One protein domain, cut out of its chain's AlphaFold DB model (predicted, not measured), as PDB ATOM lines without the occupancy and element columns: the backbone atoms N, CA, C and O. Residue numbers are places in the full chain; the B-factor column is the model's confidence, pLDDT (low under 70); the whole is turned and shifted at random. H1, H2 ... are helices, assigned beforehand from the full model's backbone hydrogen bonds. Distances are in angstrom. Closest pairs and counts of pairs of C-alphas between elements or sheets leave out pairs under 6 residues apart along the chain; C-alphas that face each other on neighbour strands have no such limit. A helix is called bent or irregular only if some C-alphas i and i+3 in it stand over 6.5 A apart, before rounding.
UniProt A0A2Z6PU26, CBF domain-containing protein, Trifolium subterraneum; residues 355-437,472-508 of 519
ATOM      1  N   PHE A 355     -45.464 -26.513  19.008       87.56
ATOM      2  CA  PHE A 355     -44.132 -26.568  18.396       87.56
ATOM      3  C   PHE A 355     -43.077 -25.800  19.203       87.56
ATOM      4  O   PHE A 355     -42.009 -26.333  19.506       87.56
ATOM      5  N   TYR A 356     -43.400 -24.568  19.604       88.06
ATOM      6  CA  TYR A 356     -42.475 -23.713  20.341       88.06
ATOM      7  C   TYR A 356     -42.217 -24.169  21.778       88.06
ATOM      8  O   TYR A 356     -41.110 -23.958  22.263       88.06
ATOM      9  N   GLU A 357     -43.173 -24.819  22.446       89.00
ATOM     10  CA  GLU A 357     -42.953 -25.390  23.785       89.00
ATOM     11  C   GLU A 357     -41.916 -26.513  23.710       89.00
ATOM     12  O   GLU A 357     -40.940 -26.543  24.458       89.00
ATOM     13  N   LYS A 358     -42.062 -27.401  22.723       87.81
ATOM     14  CA  LYS A 358     -41.105 -28.487  22.489       87.81
ATOM     15  C   LYS A 358     -39.743 -27.960  22.035       87.81
ATOM     16  O   LYS A 358     -38.717 -28.427  22.523       87.81
ATOM     17  N   LEU A 359     -39.718 -26.956  21.157       89.81
ATOM     18  CA  LEU A 359     -38.477 -26.305  20.729       89.81
ATOM     19  C   LEU A 359     -37.755 -25.644  21.913       89.81
ATOM     20  O   LEU A 359     -36.531 -25.718  22.022       89.81
ATOM     21  N   TYR A 360     -38.514 -25.034  22.824       89.94
ATOM     22  CA  TYR A 360     -37.994 -24.445  24.052       89.94
ATOM     23  C   TYR A 360     -37.447 -25.506  25.011       89.94
ATOM     24  O   TYR A 360     -36.369 -25.320  25.582       89.94
ATOM     25  N   ALA A 361     -38.144 -26.634  25.166       89.44
ATOM     26  CA  ALA A 361     -37.701 -27.764  25.978       89.44
ATOM     27  C   ALA A 361     -36.404 -28.399  25.447       89.44
ATOM     28  O   ALA A 361     -35.578 -28.847  26.238       89.44
ATOM     29  N   LEU A 362     -36.177 -28.377  24.128       89.81
ATOM     30  CA  LEU A 362     -34.945 -28.895  23.533       89.81
ATOM     31  C   LEU A 362     -33.704 -28.085  23.913       89.81
ATOM     32  O   LEU A 362     -32.623 -28.661  23.954       89.81
ATOM     33  N   LEU A 363     -33.819 -26.792  24.232       88.94
ATOM     34  CA  LEU A 363     -32.675 -25.948  24.603       88.94
ATOM     35  C   LEU A 363     -32.035 -26.375  25.935       88.94
ATOM     36  O   LEU A 363     -32.303 -25.811  26.993       88.94
ATOM     37  N   VAL A 364     -31.144 -27.357  25.856       88.31
ATOM     38  CA  VAL A 364     -30.412 -27.971  26.970       88.31
ATOM     39  C   VAL A 364     -28.906 -27.842  26.700       88.31
ATOM     40  O   VAL A 364     -28.500 -27.859  25.530       88.31
ATOM     41  N   PRO A 365     -28.035 -27.747  27.729       86.44
ATOM     42  CA  PRO A 365     -26.585 -27.629  27.530       86.44
ATOM     43  C   PRO A 365     -25.973 -28.708  26.619       86.44
ATOM     44  O   PRO A 365     -25.017 -28.440  25.893       86.44
ATOM     45  N   SER A 366     -26.555 -29.911  26.592       85.62
ATOM     46  CA  SER A 366     -26.109 -31.034  25.759       85.62
ATOM     47  C   SER A 366     -26.188 -30.766  24.248       85.62
ATOM     48  O   SER A 366     -25.349 -31.277  23.504       85.62
ATOM     49  N   ILE A 367     -27.117 -29.923  23.774       86.56
ATOM     50  CA  ILE A 367     -27.244 -29.592  22.341       86.56
ATOM     51  C   ILE A 367     -25.998 -28.887  21.811       86.56
ATOM     52  O   ILE A 367     -25.591 -29.111  20.671       86.56
ATOM     53  N   PHE A 368     -25.334 -28.083  22.639       85.19
ATOM     54  CA  PHE A 368     -24.128 -27.365  22.230       85.19
ATOM     55  C   PHE A 368     -22.941 -28.295  21.961       85.19
ATOM     56  O   PHE A 368     -21.993 -27.877  21.298       85.19
ATOM     57  N   MET A 369     -23.008 -29.548  22.415       83.94
ATOM     58  CA  MET A 369     -22.013 -30.592  22.149       83.94
ATOM     59  C   MET A 369     -22.445 -31.565  21.046       83.94
ATOM     60  O   MET A 369     -21.680 -32.447  20.666       83.94
ATOM     61  N   ALA A 370     -23.667 -31.432  20.520       83.88
ATOM     62  CA  ALA A 370     -24.190 -32.346  19.517       83.88
ATOM     63  C   ALA A 370     -23.508 -32.153  18.151       83.88
ATOM     64  O   ALA A 370     -23.219 -31.033  17.722       83.88
ATOM     65  N   LYS A 371     -23.340 -33.257  17.409       83.94
ATOM     66  CA  LYS A 371     -22.729 -33.270  16.065       83.94
ATOM     67  C   LYS A 371     -23.447 -32.343  15.073       83.94
ATOM     68  O   LYS A 371     -22.803 -31.674  14.275       83.94
ATOM     69  N   HIS A 372     -24.777 -32.270  15.150       81.62
ATOM     70  CA  HIS A 372     -25.622 -31.501  14.227       81.62
ATOM     71  C   HIS A 372     -26.082 -30.144  14.793       81.62
ATOM     72  O   HIS A 372     -27.081 -29.591  14.339       81.62
ATOM     73  N   ARG A 373     -25.346 -29.582  15.766       87.81
ATOM     74  CA  ARG A 373     -25.701 -28.317  16.434       87.81
ATOM     75  C   ARG A 373     -25.847 -27.122  15.484       87.81
ATOM     76  O   ARG A 373     -26.721 -26.297  15.703       87.81
ATOM     77  N   ALA A 374     -25.035 -27.038  14.427       88.31
ATOM     78  CA  ALA A 374     -25.083 -25.921  13.477       88.31
ATOM     79  C   ALA A 374     -26.457 -25.823  12.792       88.31
ATOM     80  O   ALA A 374     -27.126 -24.803  12.911       88.31
ATOM     81  N   ARG A 375     -26.925 -26.938  12.212       86.69
ATOM     82  CA  ARG A 375     -28.252 -27.031  11.580       86.69
ATOM     83  C   ARG A 375     -29.381 -26.709  12.559       86.69
ATOM     84  O   ARG A 375     -30.345 -26.058  12.186       86.69
ATOM     85  N   PHE A 376     -29.259 -27.135  13.819       90.44
ATOM     86  CA  PHE A 376     -30.240 -26.798  14.851       90.44
ATOM     87  C   PHE A 376     -30.324 -25.289  15.108       90.44
ATOM     88  O   PHE A 376     -31.423 -24.748  15.159       90.44
ATOM     89  N   PHE A 377     -29.188 -24.601  15.260       90.25
ATOM     90  CA  PHE A 377     -29.185 -23.158  15.523       90.25
ATOM     91  C   PHE A 377     -29.596 -22.328  14.304       90.25
ATOM     92  O   PHE A 377     -30.265 -21.314  14.475       90.25
ATOM     93  N   GLU A 378     -29.270 -22.774  13.090       89.62
ATOM     94  CA  GLU A 378     -29.797 -22.190  11.848       89.62
ATOM     95  C   GLU A 378     -31.326 -22.284  11.801       89.62
ATOM     96  O   GLU A 378     -32.015 -21.304  11.514       89.62
ATOM     97  N   LEU A 379     -31.866 -23.453  12.149       88.81
ATOM     98  CA  LEU A 379     -33.302 -23.684  12.202       88.81
ATOM     99  C   LEU A 379     -33.975 -22.857  13.296       88.81
ATOM    100  O   LEU A 379     -35.019 -22.257  13.064       88.81
ATOM    101  N   LEU A 380     -33.350 -22.778  14.471       90.75
ATOM    102  CA  LEU A 380     -33.821 -21.964  15.585       90.75
ATOM    103  C   LEU A 380     -33.871 -20.478  15.211       90.75
ATOM    104  O   LEU A 380     -34.878 -19.830  15.491       90.75
ATOM    105  N   ASP A 381     -32.836 -19.935  14.558       89.75
ATOM    106  CA  ASP A 381     -32.870 -18.550  14.068       89.75
ATOM    107  C   ASP A 381     -33.961 -18.363  13.008       89.75
ATOM    108  O   ASP A 381     -34.682 -17.370  13.057       89.75
ATOM    109  N   SER A 382     -34.155 -19.334  12.107       89.00
ATOM    110  CA  SER A 382     -35.241 -19.309  11.118       89.00
ATOM    111  C   SER A 382     -36.628 -19.262  11.779       89.00
ATOM    112  O   SER A 382     -37.447 -18.409  11.434       89.00
ATOM    113  N   CYS A 383     -36.875 -20.098  12.797       87.31
ATOM    114  CA  CYS A 383     -38.122 -20.083  13.568       87.31
ATOM    115  C   CYS A 383     -38.331 -18.746  14.299       87.31
ATOM    116  O   CYS A 383     -39.420 -18.176  14.257       87.31
ATOM    117  N   LEU A 384     -37.284 -18.216  14.940       86.94
ATOM    118  CA  LEU A 384     -37.341 -16.960  15.700       86.94
ATOM    119  C   LEU A 384     -37.299 -15.702  14.817       86.94
ATOM    120  O   LEU A 384     -37.480 -14.592  15.312       86.94
ATOM    121  N   LYS A 385     -37.065 -15.844  13.511       86.44
ATOM    122  CA  LYS A 385     -37.169 -14.761  12.525       86.44
ATOM    123  C   LYS A 385     -38.616 -14.483  12.107       86.44
ATOM    124  O   LYS A 385     -38.872 -13.457  11.484       86.44
ATOM    125  N   SER A 386     -39.558 -15.374  12.422       82.69
ATOM    126  CA  SER A 386     -40.957 -15.224  12.016       82.69
ATOM    127  C   SER A 386     -41.606 -13.969  12.616       82.69
ATOM    128  O   SER A 386     -41.633 -13.783  13.830       82.69
ATOM    129  N   ASN A 387     -42.207 -13.129  11.765       71.81
ATOM    130  CA  ASN A 387     -42.876 -11.886  12.176       71.81
ATOM    131  C   ASN A 387     -44.134 -12.118  13.033       71.81
ATOM    132  O   ASN A 387     -44.627 -11.185  13.663       71.81
ATOM    133  N   LEU A 388     -44.667 -13.343  13.048       78.75
ATOM    134  CA  LEU A 388     -45.859 -13.720  13.815       78.75
ATOM    135  C   LEU A 388     -45.524 -14.175  15.245       78.75
ATOM    136  O   LEU A 388     -46.410 -14.632  15.965       78.75
ATOM    137  N   LEU A 389     -44.258 -14.080  15.660       83.44
ATOM    138  CA  LEU A 389     -43.816 -14.527  16.974       83.44
ATOM    139  C   LEU A 389     -44.276 -13.555  18.082       83.44
ATOM    140  O   LEU A 389     -43.907 -12.376  18.060       83.44
ATOM    141  N   PRO A 390     -45.028 -14.021  19.098       86.12
ATOM    142  CA  PRO A 390     -45.394 -13.191  20.241       86.12
ATOM    143  C   PRO A 390     -44.177 -12.730  21.055       86.12
ATOM    144  O   PRO A 390     -43.230 -13.487  21.278       86.12
ATOM    145  N   ALA A 391     -44.235 -11.511  21.600       83.62
ATOM    146  CA  ALA A 391     -43.132 -10.925  22.370       83.62
ATOM    147  C   ALA A 391     -42.746 -11.738  23.623       83.62
ATOM    148  O   ALA A 391     -41.561 -11.860  23.931       83.62
ATOM    149  N   TYR A 392     -43.722 -12.340  24.317       85.12
ATOM    150  CA  TYR A 392     -43.451 -13.184  25.493       85.12
ATOM    151  C   TYR A 392     -42.585 -14.398  25.135       85.12
ATOM    152  O   TYR A 392     -41.712 -14.796  25.906       85.12
ATOM    153  N   LEU A 393     -42.801 -14.956  23.943       87.81
ATOM    154  CA  LEU A 393     -42.097 -16.129  23.461       87.81
ATOM    155  C   LEU A 393     -40.653 -15.755  23.127       87.81
ATOM    156  O   LEU A 393     -39.730 -16.356  23.673       87.81
ATOM    157  N   ALA A 394     -40.452 -14.684  22.356       87.19
ATOM    158  CA  ALA A 394     -39.128 -14.123  22.088       87.19
ATOM    159  C   ALA A 394     -38.344 -13.829  23.384       87.19
ATOM    160  O   ALA A 394     -37.175 -14.206  23.503       87.19
ATOM    161  N   ALA A 395     -39.000 -13.232  24.387       86.75
ATOM    162  CA  ALA A 395     -38.404 -12.952  25.691       86.75
ATOM    163  C   ALA A 395     -37.991 -14.227  26.445       86.75
ATOM    164  O   ALA A 395     -36.886 -14.290  26.987       86.75
ATOM    165  N   SER A 396     -38.840 -15.261  26.452       89.12
ATOM    166  CA  SER A 396     -38.532 -16.544  27.098       89.12
ATOM    167  C   SER A 396     -37.320 -17.237  26.467       89.12
ATOM    168  O   SER A 396     -36.420 -17.674  27.193       89.12
ATOM    169  N   PHE A 397     -37.237 -17.260  25.129       90.38
ATOM    170  CA  PHE A 397     -36.100 -17.804  24.387       90.38
ATOM    171  C   PHE A 397     -34.823 -17.007  24.667       90.38
ATOM    172  O   PHE A 397     -33.806 -17.602  25.020       90.38
ATOM    173  N   ALA A 398     -34.873 -15.671  24.597       89.38
ATOM    174  CA  ALA A 398     -33.723 -14.814  24.888       89.38
ATOM    175  C   ALA A 398     -33.192 -15.020  26.317       89.38
ATOM    176  O   ALA A 398     -31.983 -15.154  26.525       89.38
ATOM    177  N   LYS A 399     -34.089 -15.105  27.307       87.94
ATOM    178  CA  LYS A 399     -33.731 -15.322  28.715       87.94
ATOM    179  C   LYS A 399     -33.131 -16.711  28.951       87.94
ATOM    180  O   LYS A 399     -32.090 -16.802  29.604       87.94
ATOM    181  N   LYS A 400     -33.717 -17.773  28.382       88.62
ATOM    182  CA  LYS A 400     -33.180 -19.144  28.491       88.62
ATOM    183  C   LYS A 400     -31.819 -19.277  27.818       88.62
ATOM    184  O   LYS A 400     -30.888 -19.782  28.436       88.62
ATOM    185  N   LEU A 401     -31.675 -18.765  26.596       89.50
ATOM    186  CA  LEU A 401     -30.402 -18.742  25.872       89.50
ATOM    187  C   LEU A 401     -29.323 -18.001  26.664       89.50
ATOM    188  O   LEU A 401     -28.219 -18.511  26.821       89.50
ATOM    189  N   SER A 402     -29.663 -16.852  27.249       88.69
ATOM    190  CA  SER A 402     -28.729 -16.103  28.092       88.69
ATOM    191  C   SER A 402     -28.326 -16.897  29.334       88.69
ATOM    192  O   SER A 402     -27.153 -16.940  29.671       88.69
ATOM    193  N   ARG A 403     -29.248 -17.603  30.000       87.06
ATOM    194  CA  ARG A 403     -28.878 -18.491  31.117       87.06
ATOM    195  C   ARG A 403     -27.962 -19.634  30.668       87.06
ATOM    196  O   ARG A 403     -26.971 -19.905  31.339       87.06
ATOM    197  N   LEU A 404     -28.244 -20.246  29.517       87.62
ATOM    198  CA  LEU A 404     -27.399 -21.291  28.931       87.62
ATOM    199  C   LEU A 404     -26.005 -20.772  28.560       87.62
ATOM    200  O   LEU A 404     -25.040 -21.525  28.663       87.62
ATOM    201  N   LEU A 405     -25.870 -19.489  28.210       88.56
ATOM    202  CA  LEU A 405     -24.578 -18.850  27.953       88.56
ATOM    203  C   LEU A 405     -23.592 -19.052  29.111       88.56
ATOM    204  O   LEU A 405     -22.399 -19.173  28.866       88.56
ATOM    205  N   LEU A 406     -24.052 -19.137  30.361       85.25
ATOM    206  CA  LEU A 406     -23.169 -19.321  31.519       85.25
ATOM    207  C   LEU A 406     -22.575 -20.735  31.618       85.25
ATOM    208  O   LEU A 406     -21.515 -20.904  32.210       85.25
ATOM    209  N   SER A 407     -23.227 -21.734  31.022       85.81
ATOM    210  CA  SER A 407     -22.859 -23.154  31.160       85.81
ATOM    211  C   SER A 407     -22.232 -23.756  29.896       85.81
ATOM    212  O   SER A 407     -21.785 -24.900  29.903       85.81
ATOM    213  N   VAL A 408     -22.238 -23.018  28.783       87.44
ATOM    214  CA  VAL A 408     -21.880 -23.510  27.443       87.44
ATOM    215  C   VAL A 408     -20.443 -23.111  27.058       87.44
ATOM    216  O   VAL A 408     -20.007 -22.008  27.403       87.44
ATOM    217  N   PRO A 409     -19.711 -23.941  26.279       87.00
ATOM    218  CA  PRO A 409     -18.366 -23.616  25.799       87.00
ATOM    219  C   PRO A 409     -18.264 -22.274  25.065       87.00
ATOM    220  O   PRO A 409     -19.259 -21.803  24.501       87.00
ATOM    221  N   PRO A 410     -17.053 -21.699  24.948       86.94
ATOM    222  CA  PRO A 410     -16.836 -20.424  24.260       86.94
ATOM    223  C   PRO A 410     -17.443 -20.395  22.852       86.94
ATOM    224  O   PRO A 410     -18.158 -19.455  22.515       86.94
ATOM    225  N   SER A 411     -17.277 -21.479  22.080       86.19
ATOM    226  CA  SER A 411     -17.825 -21.597  20.721       86.19
ATOM    227  C   SER A 411     -19.351 -21.496  20.671       86.19
ATOM    228  O   SER A 411     -19.899 -20.858  19.781       86.19
ATOM    229  N   GLY A 412     -20.050 -22.142  21.611       86.00
ATOM    230  CA  GLY A 412     -21.512 -22.099  21.670       86.00
ATOM    231  C   GLY A 412     -22.014 -20.759  22.195       86.00
ATOM    232  O   GLY A 412     -23.045 -20.267  21.749       86.00
ATOM    233  N   GLY A 413     -21.248 -20.130  23.086       88.69
ATOM    234  CA  GLY A 413     -21.602 -18.819  23.599       88.69
ATOM    235  C   GLY A 413     -21.579 -17.711  22.549       88.69
ATOM    236  O   GLY A 413     -22.466 -16.871  22.574       88.69
ATOM    237  N   LEU A 414     -20.659 -17.749  21.576       89.38
ATOM    238  CA  LEU A 414     -20.681 -16.809  20.444       89.38
ATOM    239  C   LEU A 414     -21.994 -16.900  19.650       89.38
ATOM    240  O   LEU A 414     -22.607 -15.879  19.343       89.38
ATOM    241  N   VAL A 415     -22.457 -18.126  19.375       89.38
ATOM    242  CA  VAL A 415     -23.724 -18.377  18.669       89.38
ATOM    243  C   VAL A 415     -24.910 -17.855  19.479       89.38
ATOM    244  O   VAL A 415     -25.780 -17.180  18.932       89.38
ATOM    245  N   ILE A 416     -24.930 -18.119  20.789       90.38
ATOM    246  CA  ILE A 416     -25.971 -17.614  21.692       90.38
ATOM    247  C   ILE A 416     -25.997 -16.084  21.692       90.38
ATOM    248  O   ILE A 416     -27.070 -15.507  21.536       90.38
ATOM    249  N   THR A 417     -24.849 -15.424  21.858       88.94
ATOM    250  CA  THR A 417     -24.774 -13.959  21.916       88.94
ATOM    251  C   THR A 417     -25.305 -13.334  20.628       88.94
ATOM    252  O   THR A 417     -26.118 -12.412  20.689       88.94
ATOM    253  N   ALA A 418     -24.925 -13.877  19.467       90.00
ATOM    254  CA  ALA A 418     -25.445 -13.427  18.177       90.00
ATOM    255  C   ALA A 418     -26.968 -13.629  18.064       90.00
ATOM    256  O   ALA A 418     -27.686 -12.722  17.644       90.00
ATOM    257  N   LEU A 419     -27.482 -14.787  18.491       89.12
ATOM    258  CA  LEU A 419     -28.913 -15.090  18.446       89.12
ATOM    259  C   LEU A 419     -29.723 -14.177  19.380       89.12
ATOM    260  O   LEU A 419     -30.745 -13.632  18.972       89.12
ATOM    261  N   VAL A 420     -29.252 -13.951  20.609       89.94
ATOM    262  CA  VAL A 420     -29.888 -13.033  21.570       89.94
ATOM    263  C   VAL A 420     -29.879 -11.602  21.034       89.94
ATOM    264  O   VAL A 420     -30.911 -10.934  21.075       89.94
ATOM    265  N   HIS A 421     -28.759 -11.145  20.468       88.25
ATOM    266  CA  HIS A 421     -28.673  -9.832  19.829       88.25
ATOM    267  C   HIS A 421     -29.683  -9.688  18.678       88.25
ATOM    268  O   HIS A 421     -30.401  -8.689  18.600       88.25
ATOM    269  N   ASN A 422     -29.802 -10.712  17.827       89.06
ATOM    270  CA  ASN A 422     -30.771 -10.736  16.734       89.06
ATOM    271  C   ASN A 422     -32.220 -10.667  17.241       89.06
ATOM    272  O   ASN A 422     -33.019  -9.925  16.670       89.06
ATOM    273  N   ILE A 423     -32.560 -11.384  18.319       86.94
ATOM    274  CA  ILE A 423     -33.902 -11.345  18.926       86.94
ATOM    275  C   ILE A 423     -34.217  -9.941  19.462       86.94
ATOM    276  O   ILE A 423     -35.277  -9.400  19.151       86.94
ATOM    277  N   LEU A 424     -33.297  -9.330  20.217       85.81
ATOM    278  CA  LEU A 424     -33.477  -7.988  20.790       85.81
ATOM    279  C   LEU A 424     -33.654  -6.917  19.705       85.81
ATOM    280  O   LEU A 424     -34.517  -6.049  19.808       85.81
ATOM    281  N   ARG A 425     -32.883  -7.014  18.615       86.38
ATOM    282  CA  ARG A 425     -32.998  -6.090  17.481       86.38
ATOM    283  C   ARG A 425     -34.330  -6.234  16.737       86.38
ATOM    284  O   ARG A 425     -34.869  -5.233  16.271       86.38
ATOM    285  N   ARG A 426     -34.846  -7.461  16.598       84.56
ATOM    286  CA  ARG A 426     -36.109  -7.749  15.891       84.56
ATOM    287  C   ARG A 426     -37.345  -7.423  16.737       84.56
ATOM    288  O   ARG A 426     -38.355  -7.006  16.179       84.56
ATOM    289  N   HIS A 427     -37.265  -7.573  18.062       83.38
ATOM    290  CA  HIS A 427     -38.383  -7.359  18.983       83.38
ATOM    291  C   HIS A 427     -38.055  -6.291  20.043       83.38
ATOM    292  O   HIS A 427     -37.673  -6.636  21.163       83.38
ATOM    293  N   PRO A 428     -38.280  -4.993  19.753       81.50
ATOM    294  CA  PRO A 428     -37.986  -3.905  20.690       81.50
ATOM    295  C   PRO A 428     -38.710  -4.017  22.038       81.50
ATOM    296  O   PRO A 428     -38.197  -3.560  23.054       81.50
ATOM    297  N   SER A 429     -39.877  -4.669  22.078       79.06
ATOM    298  CA  SER A 429     -40.621  -4.943  23.316       79.06
ATOM    299  C   SER A 429     -39.852  -5.829  24.305       79.06
ATOM    300  O   SER A 429     -40.100  -5.767  25.506       79.06
ATOM    301  N   VAL A 430     -38.887  -6.617  23.823       82.19
ATOM    302  CA  VAL A 430     -38.031  -7.493  24.634       82.19
ATOM    303  C   VAL A 430     -36.830  -6.731  25.216       82.19
ATOM    304  O   VAL A 430     -36.188  -7.220  26.142       82.19
ATOM    305  N   ASN A 431     -36.558  -5.495  24.777       81.00
ATOM    306  CA  ASN A 431     -35.459  -4.676  25.313       81.00
ATOM    307  C   ASN A 431     -35.632  -4.322  26.797       81.00
ATOM    308  O   ASN A 431     -34.636  -4.043  27.466       81.00
ATOM    309  N   CYS A 432     -36.853  -4.443  27.334       75.75
ATOM    310  CA  CYS A 432     -37.122  -4.387  28.775       75.75
ATOM    311  C   CYS A 432     -36.354  -5.450  29.586       75.75
ATOM    312  O   CYS A 432     -36.264  -5.367  30.811       75.75
ATOM    313  N   LEU A 433     -35.806  -6.477  28.928       75.62
ATOM    314  CA  LEU A 433     -34.914  -7.446  29.554       75.62
ATOM    315  C   LEU A 433     -33.495  -6.905  29.755       75.62
ATOM    316  O   LEU A 433     -32.797  -7.409  30.628       75.62
ATOM    317  N   VAL A 434     -33.051  -5.932  28.960       76.69
ATOM    318  CA  VAL A 434     -31.707  -5.339  29.052       76.69
ATOM    319  C   VAL A 434     -31.759  -4.075  29.899       76.69
ATOM    320  O   VAL A 434     -31.026  -3.955  30.879       76.69
ATOM    321  N   HIS A 435     -32.665  -3.162  29.557       75.75
ATOM    322  CA  HIS A 435     -32.829  -1.884  30.231       75.75
ATOM    323  C   HIS A 435     -34.249  -1.780  30.786       75.75
ATOM    324  O   HIS A 435     -35.218  -1.910  30.039       75.75
ATOM    325  N   ARG A 436     -34.369  -1.575  32.100       69.06
ATOM    326  CA  ARG A 436     -35.637  -1.253  32.756       69.06
ATOM    327  C   ARG A 436     -35.531   0.156  33.310       69.06
ATOM    328  O   ARG A 436     -34.587   0.447  34.037       69.06
ATOM    329  N   GLU A 437     -36.487   0.995  32.945       61.38
ATOM    330  CA  GLU A 437     -36.710   2.271  33.611       61.38
ATOM    331  C   GLU A 437     -37.515   1.969  34.879       61.38
ATOM    332  O   GLU A 437     -38.620   1.424  34.799       61.38
ATOM    333  N   HIS A 472     -37.633 -14.116  38.798       73.38
ATOM    334  CA  HIS A 472     -38.770 -15.040  38.754       73.38
ATOM    335  C   HIS A 472     -38.667 -16.043  37.591       73.38
ATOM    336  O   HIS A 472     -39.592 -16.823  37.369       73.38
ATOM    337  N   PHE A 473     -37.579 -15.999  36.816       80.62
ATOM    338  CA  PHE A 473     -37.371 -16.903  35.696       80.62
ATOM    339  C   PHE A 473     -37.077 -18.333  36.165       80.62
ATOM    340  O   PHE A 473     -36.052 -18.581  36.805       80.62
ATOM    341  N   ASN A 474     -37.933 -19.277  35.776       80.56
ATOM    342  CA  ASN A 474     -37.714 -20.703  36.003       80.56
ATOM    343  C   ASN A 474     -37.091 -21.352  34.757       80.56
ATOM    344  O   ASN A 474     -37.706 -21.372  33.694       80.56
ATOM    345  N   ILE A 475     -35.876 -21.893  34.890       78.19
ATOM    346  CA  ILE A 475     -35.153 -22.543  33.785       78.19
ATOM    347  C   ILE A 475     -35.695 -23.940  33.447       78.19
ATOM    348  O   ILE A 475     -35.605 -24.352  32.290       78.19
ATOM    349  N   GLU A 476     -36.265 -24.633  34.435       78.81
ATOM    350  CA  GLU A 476     -36.805 -25.995  34.300       78.81
ATOM    351  C   GLU A 476     -38.233 -26.005  33.734       78.81
ATOM    352  O   GLU A 476     -38.771 -27.054  33.380       78.81
ATOM    353  N   GLU A 477     -38.864 -24.832  33.631       85.81
ATOM    354  CA  GLU A 477     -40.184 -24.707  33.025       85.81
ATOM    355  C   GLU A 477     -40.104 -25.062  31.534       85.81
ATOM    356  O   GLU A 477     -39.244 -24.569  30.804       85.81
ATOM    357  N   SER A 478     -41.000 -25.933  31.073       79.12
ATOM    358  CA  SER A 478     -41.052 -26.338  29.660       79.12
ATOM    359  C   SER A 478     -41.949 -25.419  28.832       79.12
ATOM    360  O   SER A 478     -41.748 -25.286  27.626       79.12
ATOM    361  N   ASP A 479     -42.915 -24.767  29.478       83.12
ATOM    362  CA  ASP A 479     -43.850 -23.854  28.838       83.12
ATOM    363  C   ASP A 479     -43.286 -22.411  28.838       83.12
ATOM    364  O   ASP A 479     -43.154 -21.780  29.897       83.12
ATOM    365  N   PRO A 480     -42.952 -21.838  27.666       81.88
ATOM    366  CA  PRO A 480     -42.390 -20.497  27.570       81.88
ATOM    367  C   PRO A 480     -43.319 -19.423  28.151       81.88
ATOM    368  O   PRO A 480     -42.827 -18.413  28.664       81.88
ATOM    369  N   MET A 481     -44.641 -19.636  28.135       80.31
ATOM    370  CA  MET A 481     -45.613 -18.691  28.693       80.31
ATOM    371  C   MET A 481     -45.522 -18.609  30.224       80.31
ATOM    372  O   MET A 481     -45.681 -17.530  30.796       80.31
ATOM    373  N   LYS A 482     -45.222 -19.730  30.889       82.31
ATOM    374  CA  LYS A 482     -45.130 -19.840  32.355       82.31
ATOM    375  C   LYS A 482     -43.723 -19.597  32.897       82.31
ATOM    376  O   LYS A 482     -43.553 -19.458  34.103       82.31
ATOM    377  N   SER A 483     -42.733 -19.466  32.013       77.88
ATOM    378  CA  SER A 483     -41.318 -19.280  32.369       77.88
ATOM    379  C   SER A 483     -41.020 -18.042  33.228       77.88
ATOM    380  O   SER A 483     -39.934 -17.938  33.792       77.88
ATOM    381  N   GLY A 484     -41.941 -17.074  33.314       72.88
ATOM    382  CA  GLY A 484     -41.757 -15.852  34.104       72.88
ATOM    383  C   GLY A 484     -40.764 -14.855  33.492       72.88
ATOM    384  O   GLY A 484     -40.401 -13.878  34.147       72.88
ATOM    385  N   ALA A 485     -40.344 -15.056  32.235       72.75
ATOM    386  CA  ALA A 485     -39.299 -14.258  31.588       72.75
ATOM    387  C   ALA A 485     -39.611 -12.751  31.509       72.75
ATOM    388  O   ALA A 485     -38.703 -11.938  31.651       72.75
ATOM    389  N   MET A 486     -40.882 -12.365  31.337       65.00
ATOM    390  CA  MET A 486     -41.326 -10.958  31.335       65.00
ATOM    391  C   MET A 486     -41.916 -10.491  32.679       65.00
ATOM    392  O   MET A 486     -42.616  -9.481  32.719       65.00
ATOM    393  N   SER A 487     -41.674 -11.202  33.789       59.03
ATOM    394  CA  SER A 487     -42.189 -10.783  35.100       59.03
ATOM    395  C   SER A 487     -41.706  -9.370  35.450       59.03
ATOM    396  O   SER A 487     -40.505  -9.075  35.349       59.03
ATOM    397  N   LYS A 488     -42.644  -8.521  35.906       48.88
ATOM    398  CA  LYS A 488     -42.420  -7.128  36.347       48.88
ATOM    399  C   LYS A 488     -41.298  -6.996  37.389       48.88
ATOM    400  O   LYS A 488     -40.725  -5.925  37.522       48.88
ATOM    401  N   TYR A 489     -40.941  -8.089  38.068       44.09
ATOM    402  CA  TYR A 489     -39.961  -8.120  39.154       44.09
ATOM    403  C   TYR A 489     -38.706  -8.977  38.864       44.09
ATOM    404  O   TYR A 489     -37.888  -9.161  39.754       44.09
ATOM    405  N   GLY A 490     -38.532  -9.516  37.644       45.72
ATOM    406  CA  GLY A 490     -37.404 -10.410  37.293       45.72
ATOM    407  C   GLY A 490     -36.072  -9.707  36.960       45.72
ATOM    408  O   GLY A 490     -36.069  -8.545  36.569       45.72
ATOM    409  N   ALA A 491     -34.933 -10.404  37.073       49.12
ATOM    410  CA  ALA A 491     -33.601  -9.817  36.874       49.12
ATOM    411  C   ALA A 491     -33.271  -9.535  35.390       49.12
ATOM    412  O   ALA A 491     -33.588 -10.342  34.510       49.12
ATOM    413  N   SER A 492     -32.568  -8.427  35.128       59.59
ATOM    414  CA  SER A 492     -32.083  -8.027  33.795       59.59
ATOM    415  C   SER A 492     -31.070  -9.031  33.209       59.59
ATOM    416  O   SER A 492     -30.297  -9.662  33.934       59.59
ATOM    417  N   LEU A 493     -31.054  -9.172  31.878       57.56
ATOM    418  CA  LEU A 493     -30.035  -9.892  31.096       57.56
ATOM    419  C   LEU A 493     -28.618  -9.363  31.352       57.56
ATOM    420  O   LEU A 493     -27.645 -10.097  31.176       57.56
ATOM    421  N   VAL A 494     -28.510  -8.116  31.816       49.94
ATOM    422  CA  VAL A 494     -27.254  -7.428  32.125       49.94
ATOM    423  C   VAL A 494     -26.411  -8.207  33.140       49.94
ATOM    424  O   VAL A 494     -25.209  -8.351  32.935       49.94
ATOM    425  N   ASN A 495     -27.022  -8.834  34.150       47.50
ATOM    426  CA  ASN A 495     -26.281  -9.627  35.142       47.50
ATOM    427  C   ASN A 495     -25.686 -10.926  34.580       47.50
ATOM    428  O   ASN A 495     -24.840 -11.526  35.228       47.50
ATOM    429  N   VAL A 496     -26.129 -11.379  33.407       51.88
ATOM    430  CA  VAL A 496     -25.700 -12.641  32.787       51.88
ATOM    431  C   VAL A 496     -24.617 -12.404  31.734       51.88
ATOM    432  O   VAL A 496     -23.663 -13.172  31.647       51.88
ATOM    433  N   ILE A 497     -24.735 -11.315  30.972       51.12
ATOM    434  CA  ILE A 497     -23.739 -10.911  29.971       51.12
ATOM    435  C   ILE A 497     -22.498 -10.326  30.669       51.12
ATOM    436  O   ILE A 497     -21.387 -10.782  30.405       51.12
ATOM    437  N   LEU A 498     -22.681  -9.434  31.655       45.31
ATOM    438  CA  LEU A 498     -21.562  -8.832  32.397       45.31
ATOM    439  C   LEU A 498     -20.776  -9.843  33.243       45.31
ATOM    440  O   LEU A 498     -19.564  -9.706  33.374       45.31
ATOM    441  N   TRP A 499     -21.430 -10.873  33.796       45.03
ATOM    442  CA  TRP A 499     -20.726 -11.912  34.565       45.03
ATOM    443  C   TRP A 499     -19.755 -12.715  33.701       45.03
ATOM    444  O   TRP A 499     -18.701 -13.121  34.183       45.03
ATOM    445  N   ARG A 500     -20.089 -12.939  32.422       44.72
ATOM    446  CA  ARG A 500     -19.210 -13.668  31.506       44.72
ATOM    447  C   ARG A 500     -18.107 -12.760  30.973       44.72
ATOM    448  O   ARG A 500     -16.951 -13.169  31.019       44.72
ATOM    449  N   ASP A 501     -18.409 -11.522  30.587       35.94
ATOM    450  CA  ASP A 501     -17.381 -10.562  30.153       35.94
ATOM    451  C   ASP A 501     -16.339 -10.289  31.255       35.94
ATOM    452  O   ASP A 501     -15.142 -10.266  30.970       35.94
ATOM    453  N   ALA A 502     -16.746 -10.232  32.529       36.97
ATOM    454  CA  ALA A 502     -15.823 -10.101  33.662       36.97
ATOM    455  C   ALA A 502     -14.855 -11.294  33.829       36.97
ATOM    456  O   ALA A 502     -13.774 -11.125  34.385       36.97
ATOM    457  N   THR A 503     -15.208 -12.488  33.335       40.19
ATOM    458  CA  THR A 503     -14.317 -13.667  33.349       40.19
ATOM    459  C   THR A 503     -13.377 -13.761  32.143       40.19
ATOM    460  O   THR A 503     -12.391 -14.489  32.215       40.19
ATOM    461  N   TRP A 504     -13.642 -13.025  31.055       39.38
ATOM    462  CA  TRP A 504     -12.790 -12.987  29.850       39.38
ATOM    463  C   TRP A 504     -11.881 -11.753  29.781       39.38
ATOM    464  O   TRP A 504     -10.894 -11.764  29.049       39.38
ATOM    465  N   LEU A 505     -12.170 -10.710  30.564       29.81
ATOM    466  CA  LEU A 505     -11.321  -9.531  30.746       29.81
ATOM    467  C   LEU A 505     -10.167  -9.816  31.729       29.81
ATOM    468  O   LEU A 505     -10.056  -9.212  32.793       29.81
ATOM    469  N   THR A 506      -9.271 -10.729  31.356       34.31
ATOM    470  CA  THR A 506      -7.857 -10.621  31.748       34.31
ATOM    471  C   THR A 506      -7.100  -9.885  30.634       34.31
ATOM    472  O   THR A 506      -7.440 -10.095  29.468       34.31
ATOM    473  N   PRO A 507      -6.096  -9.041  30.937       33.09
ATOM    474  CA  PRO A 507      -5.668  -7.919  30.083       33.09
ATOM    475  C   PRO A 507      -4.921  -8.262  28.779       33.09
ATOM    476  O   PRO A 507      -4.284  -7.383  28.212       33.09
ATOM    477  N   ASP A 508      -4.977  -9.500  28.285       33.12
ATOM    478  CA  ASP A 508      -4.090  -9.974  27.210       33.12
ATOM    479  C   ASP A 508      -4.765 -10.178  25.838       33.12
ATOM    480  O   ASP A 508      -4.104 -10.611  24.899       33.12
TER     481      ASP A 508
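AT A GLANCE: This is residues 355 to 437 and 472 to 508 of the 519 residues of the protein "CBF domain-containing protein" of Trifolium subterraneum (UniProt A0A2Z6PU26). Helices H4 and H5 form a helical hairpin in the middle of a small helical body, and H1 and H3 run roughly along one side of it, H1 beside H4 and H3 beside H5, in a four-helix group that is loosest at H1. Short H2 lies between H1 and H3 along the chain, H6 packs on one end of H4, and H7 meets the other end of H4 and runs outward until residues 501 to 508 stick out as an arm. The printed part has 120 residues with seven named helices, H1 to H7 in order, and no named strand: the class is all helix. It is compact, with a radius of gyration of the C-alphas of 13.9 A and spans of 43 by 40 by 26 A.

IN THESE COORDINATES: Find C-alpha 355 at (-44.132, -26.568, 18.396), where H1 begins and runs to residue 362. H2 follows at residues 365 to 369, then H3 at residues 373 to 384, 16.3 A long. Look next at C-alpha 391, at (-43.132, -10.925, 22.370): here H4 begins, running 20.9 A to residue 405. H5, the longest helix, covers residues 410 to 426 and spans 24.5 A. H6 is residues 428 to 433, only just irregular, with C-alphas 429 and 432 6.51 A apart. H7, residues 494 to 504, runs 15.7 A and ends at C-alpha 504, (-12.790, -12.987, 29.850).

HOW THE PARTS SIT: Start at the hub, H4. It touches H5 at a shallow tilt of 19 degrees, opposite ways, the closest C-alphas being Leu 405 and Gly 413 at 5.3 A. H3 and H5 only just touch, with 3 pairs of C-alphas within 8 A, the closest Asp 381 and Leu 419 at 6.8 A. H1 is close to H4 but not clearly touching, with C-alphas 360 and 397 the closest at 6.9 A. H2 is close to H5 but not clearly touching, at C-alphas 368 and 412, 5.9 A. Residues 391 to 395 of H4 touch H6 at a steep tilt of 44 degrees, closest at C-alphas 395 and 430, 5.6 A. H4 and H7 touch only at their ends, C-alphas 402 and 496 being closest at 6.6 A. In H1, H3 and H4 every O i to N i+4 pair is within hydrogen-bond range; in H5 it is 12 of 13, in H7 4 of 7, in H2 0 of 1 beside 2 of 2 O i to N i+3 pairs, and in H6 0 of 2 beside 2 of 3.

THE WHOLE: The C-alphas of Phe 355 and Pro 507 are the farthest apart, 44.3 A. Residues 438 to 471 are not printed, and C-alphas 437 and 472 are 18.2 A apart across the cut. Of the links printed whole, none is long. pLDDT is under 70 at residues 436 to 437 and 486 to 508.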